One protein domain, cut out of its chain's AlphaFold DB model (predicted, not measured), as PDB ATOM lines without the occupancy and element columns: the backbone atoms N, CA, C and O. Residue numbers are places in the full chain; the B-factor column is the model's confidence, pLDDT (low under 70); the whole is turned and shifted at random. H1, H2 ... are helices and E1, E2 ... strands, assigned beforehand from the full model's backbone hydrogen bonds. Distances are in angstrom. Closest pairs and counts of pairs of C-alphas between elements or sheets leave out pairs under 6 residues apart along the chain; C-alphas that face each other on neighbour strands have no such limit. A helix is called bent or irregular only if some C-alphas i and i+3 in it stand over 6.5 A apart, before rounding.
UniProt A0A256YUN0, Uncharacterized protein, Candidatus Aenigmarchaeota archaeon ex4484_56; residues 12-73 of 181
ATOM      1  N   GLU A  12      35.585  23.343  45.218       93.19
ATOM      2  CA  GLU A  12      35.875  23.071  43.809       93.19
ATOM      3  C   GLU A  12      34.741  22.291  43.142       93.19
ATOM      4  O   GLU A  12      34.299  22.677  42.062       93.19
ATOM      5  N   GLU A  13      34.207  21.262  43.806       90.81
ATOM      6  CA  GLU A  13      33.047  20.505  43.315       90.81
ATOM      7  C   GLU A  13      31.804  21.392  43.206       90.81
ATOM      8  O   GLU A  13      31.135  21.369  42.176       90.81
ATOM      9  N   LYS A  14      31.528  22.236  44.212       90.75
ATOM     10  CA  LYS A  14      30.421  23.208  44.149       90.75
ATOM     11  C   LYS A  14      30.551  24.133  42.943       90.75
ATOM     12  O   LYS A  14      29.623  24.255  42.152       90.75
ATOM     13  N   LYS A  15      31.737  24.723  42.763       91.38
ATOM     14  CA  LYS A  15      32.022  25.597  41.621       91.38
ATOM     15  C   LYS A  15      31.838  24.868  40.290       91.38
ATOM     16  O   LYS A  15      31.269  25.432  39.363       91.38
ATOM     17  N   TRP A  16      32.306  23.625  40.191       93.56
ATOM     18  CA  TRP A  16      32.143  22.824  38.982       93.56
ATOM     19  C   TRP A  16      30.666  22.571  38.656       93.56
ATOM     20  O   TRP A  16      30.280  22.712  37.496       93.56
ATOM     21  N   VAL A  17      29.836  22.257  39.661       91.81
ATOM     22  CA  VAL A  17      28.383  22.087  39.488       91.81
ATOM     23  C   VAL A  17      27.747  23.383  38.989       91.81
ATOM     24  O   VAL A  17      27.031  23.354  37.987       91.81
ATOM     25  N   ASP A  18      28.048  24.521  39.616       90.31
ATOM     26  CA  ASP A  18      27.509  25.824  39.206       90.31
ATOM     27  C   ASP A  18      27.913  26.188  37.773       90.31
ATOM     28  O   ASP A  18      27.076  26.607  36.968       90.31
ATOM     29  N   ASP A  19      29.185  25.987  37.419       91.81
ATOM     30  CA  ASP A  19      29.701  26.238  36.073       91.81
ATOM     31  C   ASP A  19      29.054  25.301  35.038       91.81
ATOM     32  O   ASP A  19      28.766  25.719  33.911       91.81
ATOM     33  N   TYR A  20      28.799  24.039  35.398       93.25
ATOM     34  CA  TYR A  20      28.119  23.072  34.537       93.25
ATOM     35  C   TYR A  20      26.652  23.452  34.306       93.25
ATOM     36  O   TYR A  20      26.206  23.515  33.158       93.25
ATOM     37  N   VAL A  21      25.912  23.787  35.367       91.81
ATOM     38  CA  VAL A  21      24.514  24.228  35.250       91.81
ATOM     39  C   VAL A  21      24.420  25.555  34.499       91.81
ATOM     40  O   VAL A  21      23.524  25.712  33.675       91.81
ATOM     41  N   LYS A  22      25.373  26.479  34.680       90.19
ATOM     42  CA  LYS A  22      25.444  27.721  33.894       90.19
ATOM     43  C   LYS A  22      25.560  27.441  32.398       90.19
ATOM     44  O   LYS A  22      24.840  28.051  31.616       90.19
ATOM     45  N   LYS A  23      26.419  26.498  31.996       92.25
ATOM     46  CA  LYS A  23      26.548  26.090  30.586       92.25
ATOM     47  C   LYS A  23      25.243  25.513  30.040       92.25
ATOM     48  O   LYS A  23      24.850  25.856  28.932       92.25
ATOM     49  N   ILE A  24      24.555  24.668  30.811       92.88
ATOM     50  CA  ILE A  24      23.232  24.143  30.428       92.88
ATOM     51  C   ILE A  24      22.227  25.290  30.283       92.88
ATOM     52  O   ILE A  24      21.496  25.341  29.296       92.88
ATOM     53  N   SER A  25      22.211  26.222  31.239       91.75
ATOM     54  CA  SER A  25      21.313  27.373  31.213       91.75
ATOM     55  C   SER A  25      21.519  28.212  29.961       91.75
ATOM     56  O   SER A  25      20.555  28.484  29.257       91.75
ATOM     57  N   GLU A  26      22.762  28.540  29.612       91.94
ATOM     58  CA  GLU A  26      23.077  29.307  28.402       91.94
ATOM     59  C   GLU A  26      22.546  28.650  27.118       91.94
ATOM     60  O   GLU A  26      22.140  29.360  26.201       91.94
ATOM     61  N   ILE A  27      22.513  27.316  27.062       93.81
ATOM     62  CA  ILE A  27      22.029  26.565  25.897       93.81
ATOM     63  C   ILE A  27      20.496  26.549  25.833       93.81
ATOM     64  O   ILE A  27      19.930  26.721  24.755       93.81
ATOM     65  N   TYR A  28      19.825  26.309  26.963       93.19
ATOM     66  CA  TYR A  28      18.401  25.944  26.965       93.19
ATOM     67  C   TYR A  28      17.466  26.985  27.585       93.19
ATOM     68  O   TYR A  28      16.292  27.029  27.223       93.19
ATOM     69  N   PHE A  29      17.952  27.805  28.517       88.44
ATOM     70  CA  PHE A  29      17.117  28.658  29.375       88.44
ATOM     71  C   PHE A  29      17.521  30.144  29.352       88.44
ATOM     72  O   PHE A  29      16.769  30.994  29.822       88.44
ATOM     73  N   GLY A  30      18.680  30.483  28.781       88.19
ATOM     74  CA  GLY A  30      19.259  31.827  28.797       88.19
ATOM     75  C   GLY A  30      20.274  32.039  29.934       88.19
ATOM     76  O   GLY A  30      20.651  31.095  30.629       88.19
ATOM     77  N   PRO A  31      20.762  33.278  30.141       80.56
ATOM     78  CA  PRO A  31      21.922  33.580  30.996       80.56
ATOM     79  C   PRO A  31      21.658  33.501  32.516       80.56
ATOM     80  O   PRO A  31      22.365  34.135  33.306       80.56
ATOM     81  N   GLU A  32      20.645  32.754  32.950       77.62
ATOM     82  CA  GLU A  32      20.298  32.617  34.360       77.62
ATOM     83  C   GLU A  32      21.347  31.806  35.141       77.62
ATOM     84  O   GLU A  32      21.994  30.893  34.628       77.62
ATOM     85  N   LYS A  33      21.550  32.186  36.407       72.69
ATOM     86  CA  LYS A  33      22.462  31.509  37.331       72.69
ATOM     87  C   LYS A  33      21.664  30.955  38.510       72.69
ATOM     88  O   LYS A  33      20.988  31.754  39.164       72.69
ATOM     89  N   PRO A  34      21.786  29.657  38.834       77.81
ATOM     90  CA  PRO A  34      21.305  29.122  40.103       77.81
ATOM     91  C   PRO A  34      21.959  29.871  41.271       77.81
ATOM     92  O   PRO A  34      23.121  30.265  41.185       77.81
ATOM     93  N   LYS A  35      21.206  30.111  42.350       83.62
ATOM     94  CA  LYS A  35      21.693  30.852  43.535       83.62
ATOM     95  C   LYS A  35      21.386  30.173  44.868       83.62
ATOM     96  O   LYS A  35      21.788  30.681  45.909       83.62
ATOM     97  N   ILE A  36      20.614  29.090  44.850       90.94
ATOM     98  CA  ILE A  36      20.160  28.418  46.066       90.94
ATOM     99  C   ILE A  36      21.199  27.363  46.420       90.94
ATOM    100  O   ILE A  36      21.406  26.427  45.653       90.94
ATOM    101  N   GLU A  37      21.836  27.520  47.576       90.56
ATOM    102  CA  GLU A  37      22.702  26.483  48.134       90.56
ATOM    103  C   GLU A  37      21.844  25.293  48.594       90.56
ATOM    104  O   GLU A  37      20.869  25.499  49.325       90.56
ATOM    105  N   PRO A  38      22.177  24.055  48.194       93.06
ATOM    106  CA  PRO A  38      21.464  22.878  48.670       93.06
ATOM    107  C   PRO A  38      21.726  22.591  50.153       93.06
ATOM    108  O   PRO A  38      22.867  22.647  50.615       93.06
ATOM    109  N   ASP A  39      20.674  22.210  50.878       93.00
ATOM    110  CA  ASP A  39      20.764  21.575  52.193       93.00
ATOM    111  C   ASP A  39      21.024  20.072  52.021       93.00
ATOM    112  O   ASP A  39      20.165  19.333  51.535       93.00
ATOM    113  N   TYR A  40      22.219  19.624  52.411       90.25
ATOM    114  CA  TYR A  40      22.661  18.229  52.303       90.25
ATOM    115  C   TYR A  40      22.284  17.364  53.511       90.25
ATOM    116  O   TYR A  40      22.516  16.157  53.489       90.25
ATOM    117  N   ASP A  41      21.703  17.953  54.558       89.88
ATOM    118  CA  ASP A  41      21.307  17.242  55.775       89.88
ATOM    119  C   ASP A  41      19.809  16.909  55.815       89.88
ATOM    120  O   ASP A  41      19.293  16.401  56.819       89.88
ATOM    121  N   ALA A  42      19.098  17.138  54.711       91.56
ATOM    122  CA  ALA A  42      17.678  16.870  54.627       91.56
ATOM    123  C   ALA A  42      17.371  15.363  54.642       91.56
ATOM    124  O   ALA A  42      17.975  14.550  53.939       91.56
ATOM    125  N   LYS A  43      16.342  14.993  55.412       91.50
ATOM    126  CA  LYS A  43      15.739  13.655  55.376       91.50
ATOM    127  C   LYS A  43      14.567  13.663  54.407       91.50
ATOM    128  O   LYS A  43      13.554  14.312  54.666       91.50
ATOM    129  N   LEU A  44      14.713  12.944  53.300       92.44
ATOM    130  CA  LEU A  44      13.684  12.808  52.272       92.44
ATOM    131  C   LEU A  44      13.203  11.350  52.187       92.44
ATOM    132  O   LEU A  44      13.914  10.446  52.634       92.44
ATOM    133  N   PRO A  45      12.005  11.098  51.624       91.94
ATOM    134  CA  PRO A  45      11.525   9.740  51.392       91.94
ATOM    135  C   PRO A  45      12.528   8.885  50.606       91.94
ATOM    136  O   PRO A  45      13.285   9.388  49.773       91.94
ATOM    137  N   TYR A  46      12.500   7.575  50.855       81.06
ATOM    138  CA  TYR A  46      13.363   6.618  50.166       81.06
ATOM    139  C   TYR A  46      13.206   6.725  48.639       81.06
ATOM    140  O   TYR A  46      12.089   6.760  48.127       81.06
ATOM    141  N   GLY A  47      14.329   6.793  47.920       82.88
ATOM    142  CA  GLY A  47      14.369   6.934  46.459       82.88
ATOM    143  C   GLY A  47      14.307   8.375  45.932       82.88
ATOM    144  O   GLY A  47      14.552   8.591  44.748       82.88
ATOM    145  N   VAL A  48      14.046   9.375  46.779       92.50
ATOM    146  CA  VAL A  48      14.127  10.792  46.389       92.50
ATOM    147  C   VAL A  48      15.544  11.294  46.655       92.50
ATOM    148  O   VAL A  48      15.901  11.485  47.812       92.50
ATOM    149  N   GLY A  49      16.349  11.500  45.605       90.81
ATOM    150  CA  GLY A  49      17.736  11.994  45.720       90.81
ATOM    151  C   GLY A  49      17.839  13.467  46.130       90.81
ATOM    152  O   GLY A  49      18.725  13.852  46.889       90.81
ATOM    153  N   GLY A  50      16.885  14.282  45.691       95.38
ATOM    154  CA  GLY A  50      16.767  15.678  46.079       95.38
ATOM    155  C   GLY A  50      15.460  16.285  45.584       95.38
ATOM    156  O   GLY A  50      14.773  15.702  44.743       95.38
ATOM    157  N   VAL A  51      15.102  17.445  46.121       96.19
ATOM    158  CA  VAL A  51      13.907  18.193  45.730       96.19
ATOM    159  C   VAL A  51      14.191  19.689  45.736       96.19
ATOM    160  O   VAL A  51      14.794  20.217  46.670       96.19
ATOM    161  N   THR A  52      13.710  20.368  44.700       95.81
ATOM    162  CA  THR A  52      13.615  21.827  44.666       95.81
ATOM    163  C   THR A  52      12.228  22.225  45.141       95.81
ATOM    164  O   THR A  52      11.224  21.780  44.583       95.81
ATOM    165  N   ILE A  53      12.164  23.057  46.174       95.50
ATOM    166  CA  ILE A  53      10.916  23.574  46.724       95.50
ATOM    167  C   ILE A  53      10.688  24.970  46.151       95.50
ATOM    168  O   ILE A  53      11.552  25.851  46.222       95.50
ATOM    169  N   SER A  54       9.499  25.153  45.585       95.81
ATOM    170  CA  SER A  54       9.103  26.369  44.881       95.81
ATOM    171  C   SER A  54       7.881  27.004  45.522       95.81
ATOM    172  O   SER A  54       7.007  26.321  46.058       95.81
ATOM    173  N   LYS A  55       7.793  28.328  45.418       95.12
ATOM    174  CA  LYS A  55       6.601  29.107  45.747       95.12
ATOM    175  C   LYS A  55       6.012  29.660  44.457       95.12
ATOM    176  O   LYS A  55       6.742  30.256  43.673       95.12
ATOM    177  N   CYS A  56       4.713  29.473  44.253       95.31
ATOM    178  CA  CYS A  56       4.021  29.928  43.051       95.31
ATOM    179  C   CYS A  56       3.054  31.078  43.354       95.31
ATOM    180  O   CYS A  56       2.412  31.104  44.407       95.31
ATOM    181  N   SER A  57       2.958  32.009  42.414       93.69
ATOM    182  CA  SER A  57       1.996  33.108  42.354       93.69
ATOM    183  C   SER A  57       1.456  33.236  40.918       93.69
ATOM    184  O   SER A  57       1.931  32.523  40.028       93.69
ATOM    185  N   PRO A  58       0.466  34.110  40.653       96.38
ATOM    186  CA  PRO A  58       0.005  34.376  39.287       96.38
ATOM    187  C   PRO A  58       1.119  34.829  38.327       96.38
ATOM    188  O   PRO A  58       1.001  34.637  37.121       96.38
ATOM    189  N   GLU A  59       2.204  35.400  38.854       93.31
ATOM    190  CA  GLU A  59       3.370  35.869  38.098       93.31
ATOM    191  C   GLU A  59       4.392  34.761  37.786       93.31
ATOM    192  O   GLU A  59       5.303  34.981  36.990       93.31
ATOM    193  N   GLY A  60       4.250  33.571  38.382       93.94
ATOM    194  CA  GLY A  60       5.127  32.425  38.141       93.94
ATOM    195  C   GLY A  60       5.531  31.676  39.410       93.94
ATOM    196  O   GLY A  60       5.076  31.969  40.515       93.94
ATOM    197  N   CYS A  61       6.394  30.673  39.247       93.25
ATOM    198  CA  CYS A  61       6.969  29.913  40.353       93.25
ATOM    199  C   CYS A  61       8.443  30.265  40.530       93.25
ATOM    200  O   CYS A  61       9.192  30.316  39.558       93.25
ATOM    201  N   TYR A  62       8.865  30.429  41.779       90.88
ATOM    202  CA  TYR A  62      10.245  30.734  42.132       90.88
ATOM    203  C   TYR A  62      10.760  29.684  43.115       90.88
ATOM    204  O   TYR A  62      10.104  29.444  44.138       90.88
ATOM    205  N   PRO A  63      11.905  29.040  42.831       93.00
ATOM    206  CA  PRO A  63      12.527  28.144  43.788       93.00
ATOM    207  C   PRO A  63      13.067  28.970  44.961       93.00
ATOM    208  O   PRO A  63      13.525  30.098  44.772       93.00
ATOM    209  N   TYR A  64      13.020  28.425  46.172       93.56
ATOM    210  CA  TYR A  64      13.611  29.090  47.342       93.56
ATOM    211  C   TYR A  64      14.407  28.152  48.253       93.56
ATOM    212  O   TYR A  64      15.154  28.629  49.101       93.56
ATOM    213  N   GLU A  65      14.284  26.839  48.075       95.75
ATOM    214  CA  GLU A  65      15.007  25.853  48.872       95.75
ATOM    215  C   GLU A  65      15.327  24.628  48.011       95.75
ATOM    216  O   GLU A  65      14.516  24.209  47.181       95.75
ATOM    217  N   ILE A  66      16.514  24.054  48.200       96.25
ATOM    218  CA  ILE A  66      16.903  22.771  47.615       96.25
ATOM    219  C   ILE A  66      17.290  21.857  48.770       96.25
ATOM    220  O   ILE A  66      18.125  22.222  49.592       96.25
ATOM    221  N   LYS A  67      16.696  20.666  48.819       96.31
ATOM    222  CA  LYS A  67      17.011  19.623  49.798       96.31
ATOM    223  C   LYS A  67      17.615  18.429  49.090       96.31
ATOM    224  O   LYS A  67      17.030  17.945  48.123       96.31
ATOM    225  N   ILE A  68      18.733  17.928  49.587       95.06
ATOM    226  CA  ILE A  68      19.385  16.705  49.122       95.06
ATOM    227  C   ILE A  68      19.225  15.643  50.202       95.06
ATOM    228  O   ILE A  68      19.392  15.915  51.388       95.06
ATOM    229  N   ASN A  69      18.869  14.430  49.790       92.75
ATOM    230  CA  ASN A  69      18.667  13.334  50.722       92.75
ATOM    231  C   ASN A  69      20.002  12.880  51.305       92.75
ATOM    232  O   ASN A  69      20.807  12.266  50.602       92.75
ATOM    233  N   LYS A  70      20.197  13.139  52.599       89.44
ATOM    234  CA  LYS A  70      21.419  12.800  53.325       89.44
ATOM    235  C   LYS A  70      21.815  11.332  53.169       89.44
ATOM    236  O   LYS A  70      22.962  11.045  52.847       89.44
ATOM    237  N   ASP A  71      20.873  10.404  53.343       86.38
ATOM    238  CA  ASP A  71      21.177   8.968  53.327       86.38
ATOM    239  C   ASP A  71      21.650   8.493  51.947       86.38
ATOM    240  O   ASP A  71      22.603   7.719  51.849       86.38
ATOM    241  N   LEU A  72      21.014   8.975  50.874       87.88
ATOM    242  CA  LEU A  72      21.428   8.648  49.506       87.88
ATOM    243  C   LEU A  72      22.753   9.323  49.150       87.88
ATOM    244  O   LEU A  72      23.626   8.684  48.569       87.88
ATOM    245  N   TYR A  73      22.936  10.578  49.562       88.56
ATOM    246  CA  TYR A  73      24.172  11.316  49.331       88.56
ATOM    247  C   TYR A  73      25.376  10.657  50.024       88.56
ATOM    248  O   TYR A  73      26.447  10.516  49.429       88.56
TER     249      TYR A  73
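This is residues 12 to 73 of the 181 residues of an uncharacterized protein of Candidatus Aenigmarchaeota archaeon ex4484_56 (UniProt A0A256YUN0). The model is an open, flat frame: a long bent hairpin of E2 and E3, with the short E1 beside the last residues of E3, makes a narrow sheet of three strands, and the long helix H1 stands off from this sheet, joined to it by the link of residues 29 to 37. The little helix H2 follows E3 at the end of the sheet where E1 lies. The printed part has 62 residues with two named helices and three named strands, in the order H1, E1, E2, E3, H2; the sheet runs E1, E3, E2 and is mixed, and the class is mixed, helices and strands. The whole is loose, with a radius of gyration of the C-alphas of 13.4 A, and spans 36 by 33 by 17 A.

Find C-alpha 12 at (35.875, 23.071, 43.809); from there H1, residues 12 to 28, runs 24.4 A to C-alpha 28 at (18.401, 25.944, 26.965). Go on to residues 38 to 42 for E1. Residues 50 to 57 are E2, 23.1 A long, and residues 60 to 69 are E3, 26.6 A long, which bends by 54 degrees at residue 64. H2, residues 70 to 73, ends at C-alpha 73, (24.172, 11.316, 49.331).

Look first at the sheet, where E3 is the inner strand and E1 and E2 are edge strands. E2 and E3 form a hairpin, antiparallel at 160 degrees; the C-alphas of Cys 61 and Cys 56 face each other at 4.0 A, and N 51 and O 67 are within hydrogen-bond range at 2.8 A, as are N 62 and O 55 at 2.9 A. E1 and E3 are parallel at 47 degrees: find N 39 and O 66 at 2.9 A, and N 68 and O 39 at 2.8 A. The sheet is only just strongly twisted, its C-alphas lying up to 4.1 A off the best plane through all of them. H2 is on the sheet but only grazes it, with residues 70 to 73; the closest C-alphas of E1 and H2 are those of Asp 41 and Lys 70, 5.1 A apart. H1 is not on the sheet, and it is apart from E2, E3 and H2. In H1 every pair of O i and N i+4 is within hydrogen-bond range, while H2 is too short for such a pair and has its one pair of O i and N i+3 within range.

The two C-alphas farthest apart are those of Glu 12 and Pro 58, at 37.9 A. The printed part has no cut. The links from E2 to E3 and from E3 to H2 are tight, those from H1 to E1 and from E1 to E2 are short, and no link is long. The mean pLDDT of the printed part is 91.0, and no printed residue is under 70.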